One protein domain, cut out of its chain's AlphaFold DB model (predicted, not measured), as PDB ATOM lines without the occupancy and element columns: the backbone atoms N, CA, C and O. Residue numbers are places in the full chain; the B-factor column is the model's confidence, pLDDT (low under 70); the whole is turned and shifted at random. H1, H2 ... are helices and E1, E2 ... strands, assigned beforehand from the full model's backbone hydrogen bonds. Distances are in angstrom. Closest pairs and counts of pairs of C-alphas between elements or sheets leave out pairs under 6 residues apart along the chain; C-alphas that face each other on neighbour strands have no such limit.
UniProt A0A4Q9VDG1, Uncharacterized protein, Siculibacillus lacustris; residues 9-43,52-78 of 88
ATOM      1  N   TRP A   9     148.281 121.896 135.974       83.56
ATOM      2  CA  TRP A   9     147.535 122.933 136.683       83.56
ATOM      3  C   TRP A   9     147.239 124.119 135.762       83.56
ATOM      4  O   TRP A   9     148.129 124.653 135.100       83.56
ATOM      5  N   ARG A  10     145.980 124.544 135.728       84.62
ATOM      6  CA  ARG A  10     145.504 125.711 134.982       84.62
ATOM      7  C   ARG A  10     144.676 126.590 135.899       84.62
ATOM      8  O   ARG A  10     143.921 126.090 136.724       84.62
ATOM      9  N   ARG A  11     144.795 127.904 135.736       82.62
ATOM     10  CA  ARG A  11     143.916 128.857 136.419       82.62
ATOM     11  C   ARG A  11     142.511 128.748 135.818       82.62
ATOM     12  O   ARG A  11     142.377 128.843 134.599       82.62
ATOM     13  N   THR A  12     141.495 128.518 136.644       74.06
ATOM     14  CA  THR A  12     140.114 128.263 136.189       74.06
ATOM     15  C   THR A  12     139.269 129.516 136.060       74.06
ATOM     16  O   THR A  12     138.354 129.511 135.244       74.06
ATOM     17  N   TRP A  13     139.590 130.590 136.790       61.91
ATOM     18  CA  TRP A  13     138.895 131.875 136.678       61.91
ATOM     19  C   TRP A  13     139.780 133.035 136.220       61.91
ATOM     20  O   TRP A  13     140.950 133.100 136.621       61.91
ATOM     21  N   PRO A  14     139.243 133.957 135.382       52.38
ATOM     22  CA  PRO A  14     139.946 135.188 135.065       52.38
ATOM     23  C   PRO A  14     140.268 135.901 136.376       52.38
ATOM     24  O   PRO A  14     139.476 135.894 137.319       52.38
ATOM     25  N   ALA A  15     141.474 136.457 136.447       52.28
ATOM     26  CA  ALA A  15     141.939 137.239 137.580       52.28
ATOM     27  C   ALA A  15     141.140 138.548 137.655       52.28
ATOM     28  O   ALA A  15     141.649 139.609 137.305       52.28
ATOM     29  N   GLU A  16     139.866 138.493 138.044       49.88
ATOM     30  CA  GLU A  16     139.198 139.710 138.474       49.88
ATOM     31  C   GLU A  16     139.912 140.223 139.730       49.88
ATOM     32  O   GLU A  16     140.372 139.408 140.535       49.88
ATOM     33  N   PRO A  17     140.003 141.548 139.943       55.31
ATOM     34  CA  PRO A  17     140.758 142.128 141.058       55.31
ATOM     35  C   PRO A  17     140.359 141.589 142.440       55.31
ATOM     36  O   PRO A  17     141.144 141.661 143.380       55.31
ATOM     37  N   ASN A  18     139.148 141.032 142.542       53.94
ATOM     38  CA  ASN A  18     138.563 140.495 143.765       53.94
ATOM     39  C   ASN A  18     138.265 138.985 143.686       53.94
ATOM     40  O   ASN A  18     137.696 138.428 144.624       53.94
ATOM     41  N   ALA A  19     138.608 138.317 142.579       57.41
ATOM     42  CA  ALA A  19     138.440 136.875 142.461       57.41
ATOM     43  C   ALA A  19     139.576 136.165 143.203       57.41
ATOM     44  O   ALA A  19     140.756 136.458 143.001       57.41
ATOM     45  N   ALA A  20     139.212 135.206 144.054       67.38
ATOM     46  CA  ALA A  20     140.170 134.291 144.653       67.38
ATOM     47  C   ALA A  20     140.995 133.602 143.556       67.38
ATOM     48  O   ALA A  20     140.448 133.156 142.544       67.38
ATOM     49  N   ASP A  21     142.309 133.503 143.757       80.25
ATOM     50  CA  ASP A  21     143.150 132.669 142.906       80.25
ATOM     51  C   ASP A  21     142.628 131.226 142.968       80.25
ATOM     52  O   ASP A  21     142.565 130.653 144.053       80.25
ATOM     53  N   ASP A  22     142.233 130.667 141.825       85.00
ATOM     54  CA  ASP A  22     141.611 129.347 141.689       85.00
ATOM     55  C   ASP A  22     142.292 128.583 140.551       85.00
ATOM     56  O   ASP A  22     142.428 129.094 139.431       85.00
ATOM     57  N   PHE A  23     142.752 127.372 140.854       88.12
ATOM     58  CA  PHE A  23     143.462 126.505 139.927       88.12
ATOM     59  C   PHE A  23     142.862 125.109 139.943       88.12
ATOM     60  O   PHE A  23     142.536 124.571 140.999       88.12
ATOM     61  N   MET A  24     142.811 124.488 138.771       88.56
ATOM     62  CA  MET A  24     142.383 123.111 138.592       88.56
ATOM     63  C   MET A  24     143.417 122.342 137.781       88.56
ATOM     64  O   MET A  24     144.011 122.879 136.845       88.56
ATOM     65  N   ALA A  25     143.612 121.076 138.122       86.25
ATOM     66  CA  ALA A  25     144.320 120.121 137.288       86.25
ATOM     67  C   ALA A  25     143.390 118.953 136.970       86.25
ATOM     68  O   ALA A  25     142.701 118.444 137.854       86.25
ATOM     69  N   THR A  26     143.395 118.528 135.709       78.75
ATOM     70  CA  THR A  26     142.722 117.307 135.261       78.75
ATOM     71  C   THR A  26     143.734 116.365 134.618       78.75
ATOM     72  O   THR A  26     144.626 116.825 133.903       78.75
ATOM     73  N   GLY A  27     143.610 115.066 134.888       72.12
ATOM     74  CA  GLY A  27     144.387 113.997 134.246       72.12
ATOM     75  C   GLY A  27     143.486 113.015 133.494       72.12
ATOM     76  O   GLY A  27     142.267 113.060 133.657       72.12
ATOM     77  N   ASP A  28     144.084 112.125 132.699       67.31
ATOM     78  CA  ASP A  28     143.363 111.187 131.818       67.31
ATOM     79  C   ASP A  28     142.497 110.152 132.582       67.31
ATOM     80  O   ASP A  28     141.510 109.656 132.044       67.31
ATOM     81  N   ASP A  29     142.784 109.913 133.870       64.06
ATOM     82  CA  ASP A  29     142.121 108.913 134.727       64.06
ATOM     83  C   ASP A  29     141.056 109.503 135.677       64.06
ATOM     84  O   ASP A  29     141.027 109.160 136.860       64.06
ATOM     85  N   LEU A  30     140.212 110.435 135.219       66.56
ATOM     86  CA  LEU A  30     139.166 111.086 136.046       66.56
ATOM     87  C   LEU A  30     139.691 111.877 137.261       66.56
ATOM     88  O   LEU A  30     138.913 112.316 138.111       66.56
ATOM     89  N   ILE A  31     141.001 112.123 137.331       74.62
ATOM     90  CA  ILE A  31     141.598 112.926 138.395       74.62
ATOM     91  C   ILE A  31     141.166 114.379 138.213       74.62
ATOM     92  O   ILE A  31     141.495 115.000 137.204       74.62
ATOM     93  N   SER A  32     140.473 114.927 139.208       82.50
ATOM     94  CA  SER A  32     140.148 116.345 139.327       82.50
ATOM     95  C   SER A  32     140.736 116.887 140.622       82.50
ATOM     96  O   SER A  32     140.327 116.510 141.723       82.50
ATOM     97  N   LEU A  33     141.724 117.770 140.491       89.44
ATOM     98  CA  LEU A  33     142.299 118.510 141.607       89.44
ATOM     99  C   LEU A  33     141.904 119.972 141.500       89.44
ATOM    100  O   LEU A  33     141.908 120.532 140.406       89.44
ATOM    101  N   ARG A  34     141.630 120.614 142.632       91.00
ATOM    102  CA  ARG A  34     141.362 122.049 142.700       91.00
ATOM    103  C   ARG A  34     142.022 122.657 143.923       91.00
ATOM    104  O   ARG A  34     141.961 122.076 145.003       91.00
ATOM    105  N   ILE A  35     142.598 123.840 143.766       91.31
ATOM    106  CA  ILE A  35     143.056 124.672 144.879       91.31
ATOM    107  C   ILE A  35     142.526 126.086 144.709       91.31
ATOM    108  O   ILE A  35     142.482 126.593 143.590       91.31
ATOM    109  N   TYR A  36     142.162 126.742 145.807       89.44
ATOM    110  CA  TYR A  36     141.786 128.151 145.760       89.44
ATOM    111  C   TYR A  36     142.145 128.909 147.033       89.44
ATOM    112  O   TYR A  36     142.168 128.356 148.135       89.44
ATOM    113  N   ARG A  37     142.428 130.202 146.874       89.00
ATOM    114  CA  ARG A  37     142.761 131.100 147.976       89.00
ATOM    115  C   ARG A  37     141.508 131.502 148.749       89.00
ATOM    116  O   ARG A  37     140.516 131.939 148.177       89.00
ATOM    117  N   LEU A  38     141.569 131.418 150.071       85.38
ATOM    118  CA  LEU A  38     140.504 131.884 150.947       85.38
ATOM    119  C   LEU A  38     140.634 133.397 151.153       85.38
ATOM    120  O   LEU A  38     141.668 133.895 151.605       85.38
ATOM    121  N   VAL A  39     139.579 134.128 150.786       81.69
ATOM    122  CA  VAL A  39     139.550 135.604 150.757       81.69
ATOM    123  C   VAL A  39     138.636 136.224 151.821       81.69
ATOM    124  O   VAL A  39     138.529 137.442 151.894       81.69
ATOM    125  N   GLY A  40     138.013 135.416 152.688       77.62
ATOM    126  CA  GLY A  40     137.145 135.895 153.770       77.62
ATOM    127  C   GLY A  40     137.224 135.046 155.044       77.62
ATOM    128  O   GLY A  40     137.565 133.865 154.999       77.62
ATOM    129  N   GLY A  41     136.903 135.663 156.186       80.25
ATOM    130  CA  GLY A  41     136.870 135.005 157.498       80.25
ATOM    131  C   GLY A  41     138.244 134.830 158.172       80.25
ATOM    132  O   GLY A  41     139.235 135.416 157.744       80.25
ATOM    133  N   PRO A  42     138.336 134.022 159.242       83.00
ATOM    134  CA  PRO A  42     139.581 133.817 159.994       83.00
ATOM    135  C   PRO A  42     140.663 133.048 159.216       83.00
ATOM    136  O   PRO A  42     141.798 132.957 159.671       83.00
ATOM    137  N   GLN A  43     140.324 132.490 158.052       80.19
ATOM    138  CA  GLN A  43     141.224 131.699 157.210       80.19
ATOM    139  C   GLN A  43     141.799 132.496 156.026       80.19
ATOM    140  O   GLN A  43     142.409 131.912 155.128       80.19
ATOM    141  N   ALA A  52     139.947 114.511 143.839       86.56
ATOM    142  CA  ALA A  52     139.143 113.332 143.560       86.56
ATOM    143  C   ALA A  52     139.779 112.559 142.404       86.56
ATOM    144  O   ALA A  52     140.110 113.165 141.387       86.56
ATOM    145  N   ARG A  53     139.963 111.245 142.555       76.88
ATOM    146  CA  ARG A  53     140.364 110.347 141.452       76.88
ATOM    147  C   ARG A  53     139.223 109.431 141.027       76.88
ATOM    148  O   ARG A  53     139.012 109.215 139.844       76.88
ATOM    149  N   ASP A  54     138.462 108.946 141.997       74.00
ATOM    150  CA  ASP A  54     137.219 108.205 141.813       74.00
ATOM    151  C   ASP A  54     136.261 108.505 142.982       74.00
ATOM    152  O   ASP A  54     136.600 109.245 143.910       74.00
ATOM    153  N   GLU A  55     135.057 107.926 142.964       65.94
ATOM    154  CA  GLU A  55     134.040 108.113 144.015       65.94
ATOM    155  C   GLU A  55     134.508 107.689 145.422       65.94
ATOM    156  O   GLU A  55     133.882 108.047 146.420       65.94
ATOM    157  N   ARG A  56     135.594 106.913 145.523       63.38
ATOM    158  CA  ARG A  56     136.120 106.356 146.776       63.38
ATOM    159  C   ARG A  56     137.350 107.103 147.288       63.38
ATOM    160  O   ARG A  56     137.691 106.959 148.461       63.38
ATOM    161  N   SER A  57     138.006 107.896 146.445       67.25
ATOM    162  CA  SER A  57     139.257 108.598 146.738       67.25
ATOM    163  C   SER A  57     139.069 110.108 146.610       67.25
ATOM    164  O   SER A  57     139.521 110.741 145.655       67.25
ATOM    165  N   ALA A  58     138.386 110.684 147.606       79.81
ATOM    166  CA  ALA A  58     138.209 112.122 147.755       79.81
ATOM    167  C   ALA A  58     138.965 112.648 148.986       79.81
ATOM    168  O   ALA A  58     138.797 112.143 150.097       79.81
ATOM    169  N   GLY A  59     139.778 113.684 148.796       87.69
ATOM    170  CA  GLY A  59     140.514 114.375 149.850       87.69
ATOM    171  C   GLY A  59     140.229 115.872 149.840       87.69
ATOM    172  O   GLY A  59     139.946 116.458 148.792       87.69
ATOM    173  N   ARG A  60     140.310 116.504 151.014       93.62
ATOM    174  CA  ARG A  60     140.241 117.962 151.151       93.62
ATOM    175  C   ARG A  60     141.049 118.459 152.341       93.62
ATOM    176  O   ARG A  60     141.215 117.729 153.318       93.62
ATOM    177  N   GLY A  61     141.458 119.721 152.300       92.75
ATOM    178  CA  GLY A  61     142.125 120.368 153.424       92.75
ATOM    179  C   GLY A  61     142.548 121.801 153.128       92.75
ATOM    180  O   GLY A  61     142.114 122.404 152.149       92.75
ATOM    181  N   GLU A  62     143.410 122.334 153.991       94.69
ATOM    182  CA  GLU A  62     143.941 123.693 153.898       94.69
ATOM    183  C   GLU A  62     145.470 123.681 154.008       94.69
ATOM    184  O   GLU A  62     146.042 122.845 154.709       94.69
ATOM    185  N   ALA A  63     146.134 124.624 153.346       92.94
ATOM    186  CA  ALA A  63     147.577 124.826 153.415       92.94
ATOM    187  C   ALA A  63     147.935 126.318 153.366       92.94
ATOM    188  O   ALA A  63     147.136 127.149 152.937       92.94
ATOM    189  N   ASP A  64     149.151 126.666 153.779       91.12
ATOM    190  CA  ASP A  64     149.572 128.073 153.871       91.12
ATOM    191  C   ASP A  64     150.008 128.661 152.521       91.12
ATOM    192  O   ASP A  64     150.078 129.874 152.351       91.12
ATOM    193  N   THR A  65     150.299 127.809 151.533       89.19
ATOM    194  CA  THR A  65     150.789 128.220 150.209       89.19
ATOM    195  C   THR A  65     150.082 127.448 149.092       89.19
ATOM    196  O   THR A  65     149.671 126.304 149.315       89.19
ATOM    197  N   PRO A  66     150.000 128.004 147.864       89.00
ATOM    198  CA  PRO A  66     149.393 127.293 146.738       89.00
ATOM    199  C   PRO A  66     150.152 126.006 146.400       89.00
ATOM    200  O   PRO A  66     149.545 124.988 146.084       89.00
ATOM    201  N   ARG A  67     151.488 126.016 146.520       87.44
ATOM    202  CA  ARG A  67     152.320 124.837 146.252       87.44
ATOM    203  C   ARG A  67     152.065 123.716 147.258       87.44
ATOM    204  O   ARG A  67     151.960 122.564 146.854       87.44
ATOM    205  N   ALA A  68     151.950 124.037 148.546       91.56
ATOM    206  CA  ALA A  68     151.634 123.040 149.566       91.56
ATOM    207  C   ALA A  68     150.225 122.452 149.370       91.56
ATOM    208  O   ALA A  68     150.047 121.245 149.503       91.56
ATOM    209  N   ALA A  69     149.251 123.283 148.982       91.06
ATOM    210  CA  ALA A  69     147.901 122.840 148.636       91.06
ATOM    211  C   ALA A  69     147.899 121.876 147.432       91.06
ATOM    212  O   ALA A  69     147.267 120.823 147.494       91.06
ATOM    213  N   ALA A  70     148.654 122.189 146.371       89.81
ATOM    214  CA  ALA A  70     148.796 121.321 145.200       89.81
ATOM    215  C   ALA A  70     149.440 119.968 145.555       89.81
ATOM    216  O   ALA A  70     148.894 118.927 145.207       89.81
ATOM    217  N   ILE A  71     150.540 119.972 146.320       89.25
ATOM    218  CA  ILE A  71     151.218 118.741 146.767       89.25
ATOM    219  C   ILE A  71     150.286 117.879 147.626       89.25
ATOM    220  O   ILE A  71     150.266 116.659 147.470       89.25
ATOM    221  N   ALA A  72     149.510 118.491 148.526       90.50
ATOM    222  CA  ALA A  72     148.547 117.771 149.355       90.50
ATOM    223  C   ALA A  72     147.439 117.130 148.503       90.50
ATOM    224  O   ALA A  72     147.122 115.957 148.704       90.50
ATOM    225  N   ALA A  73     146.912 117.863 147.517       88.81
ATOM    226  CA  ALA A  73     145.915 117.352 146.582       88.81
ATOM    227  C   ALA A  73     146.452 116.181 145.742       88.81
ATOM    228  O   ALA A  73     145.795 115.151 145.641       88.81
ATOM    229  N   GLU A  74     147.662 116.307 145.192       87.12
ATOM    230  CA  GLU A  74     148.327 115.253 144.416       87.12
ATOM    231  C   GLU A  74     148.595 114.007 145.274       87.12
ATOM    232  O   GLU A  74     148.236 112.890 144.894       87.12
ATOM    233  N   THR A  75     149.129 114.203 146.485       87.75
ATOM    234  CA  THR A  75     149.396 113.119 147.443       87.75
ATOM    235  C   THR A  75     148.116 112.370 147.812       87.75
ATOM    236  O   THR A  75     148.131 111.141 147.886       87.75
ATOM    237  N   ALA A  76     146.998 113.083 147.997       86.81
ATOM    238  CA  ALA A  76     145.712 112.492 148.369       86.81
ATOM    239  C   ALA A  76     145.162 111.509 147.320       86.81
ATOM    240  O   ALA A  76     144.456 110.572 147.683       86.81
ATOM    241  N   VAL A  77     145.509 111.678 146.039       82.25
ATOM    242  CA  VAL A  77     145.108 110.770 144.944       82.25
ATOM    243  C   VAL A  77     146.230 109.827 144.492       82.25
ATOM    244  O   VAL A  77     146.113 109.143 143.470       82.25
ATOM    245  N   GLY A  78     147.329 109.775 145.251       79.12
ATOM    246  CA  GLY A  78     148.478 108.920 144.958       79.12
ATOM    247  C   GLY A  78     149.304 109.376 143.754       79.12
ATOM    248  O   GLY A  78     150.070 108.583 143.206       79.12
TER     249      GLY A  78
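What this domain is: This is residues 9 to 43 and 52 to 78 of the 88 residues of an uncharacterized protein of Siculibacillus lacustris (UniProt A0A4Q9VDG1). A small antiparallel sheet of three strands, E1, E2 and E3, has one helix, H1, over one face, packed on the edge strand E3. Strand E4 runs beyond E3 with a gap between the two, and the printed part then folds back from E4 into H1. The printed part has 62 residues with four named strands and one named helix, in the order E1 E2 E3 E4 H1; the sheet's order is E1, E2, E3, and the class is mixed, helices and strands. The whole is only just compact, close to loose, with a radius of gyration of the C-alphas of 12.3 A and spans of 34 by 24 by 19 A.

Where its parts are: Find C-alpha 9 at (147.535, 122.933, 136.683), where E1, residues 9 to 11, begins. Next come E2, residues 22 to 26, 13.7 A long from first to last C-alpha, and E3, residues 32 to 37, 17.3 A long, which ends at C-alpha 37 at (142.761, 131.100, 147.976). After the cut look for E4, residues 58 to 63, 16.8 A long. H1, residues 66 to 76, runs 15.3 A and ends at C-alpha 76 at (145.712, 112.492, 148.369).

How they stand to each other: E1, E2 and E3 form a meander, each strand the antiparallel neighbour of the one before. In the hairpin E1 and E2, at 142 degrees between directions, look for N 10 and O 24 within hydrogen-bond range at 2.8 A. In the hairpin E2 and E3, at 168 degrees, N 23 and O 35 are 2.9 A apart. H1 is on the sheet at a height over the sheet of 9.1 A, making two layers, a helix on one face of a sheet. It lies over E3 and runs along the strands, but only just, at 29 degrees to E3 on the local plane; the closest C-alphas of the two, those of Leu 33 and Ala 73, are 6.3 A apart. E4 pairs with no named strand; E3 and E4 are near each other, with 12 pairs of C-alphas within 10 A. The closest C-alphas of E4 and H1, those of Ala 63 and Ala 69, are 5.2 A apart. E1 and E4 are apart, as are E2 and E4. In H1 every O i to N i+4 pair is within hydrogen-bond range.

The domain as a whole: The two C-alphas farthest apart are those of Pro 17 and Arg 56, at 36.5 A. Residues 44 to 51 are not printed, and C-alphas 43 and 52 are 23.0 A apart across this cut in the link from E3 to E4. Of the links that are printed whole, E2 to E3 and E4 to H1 are tight, and E1 to E2 is short. The mean pLDDT of the printed part is 79.7; look for values under 70 at residues 13 to 20, 28 to 30 and 55 to 57 of this model.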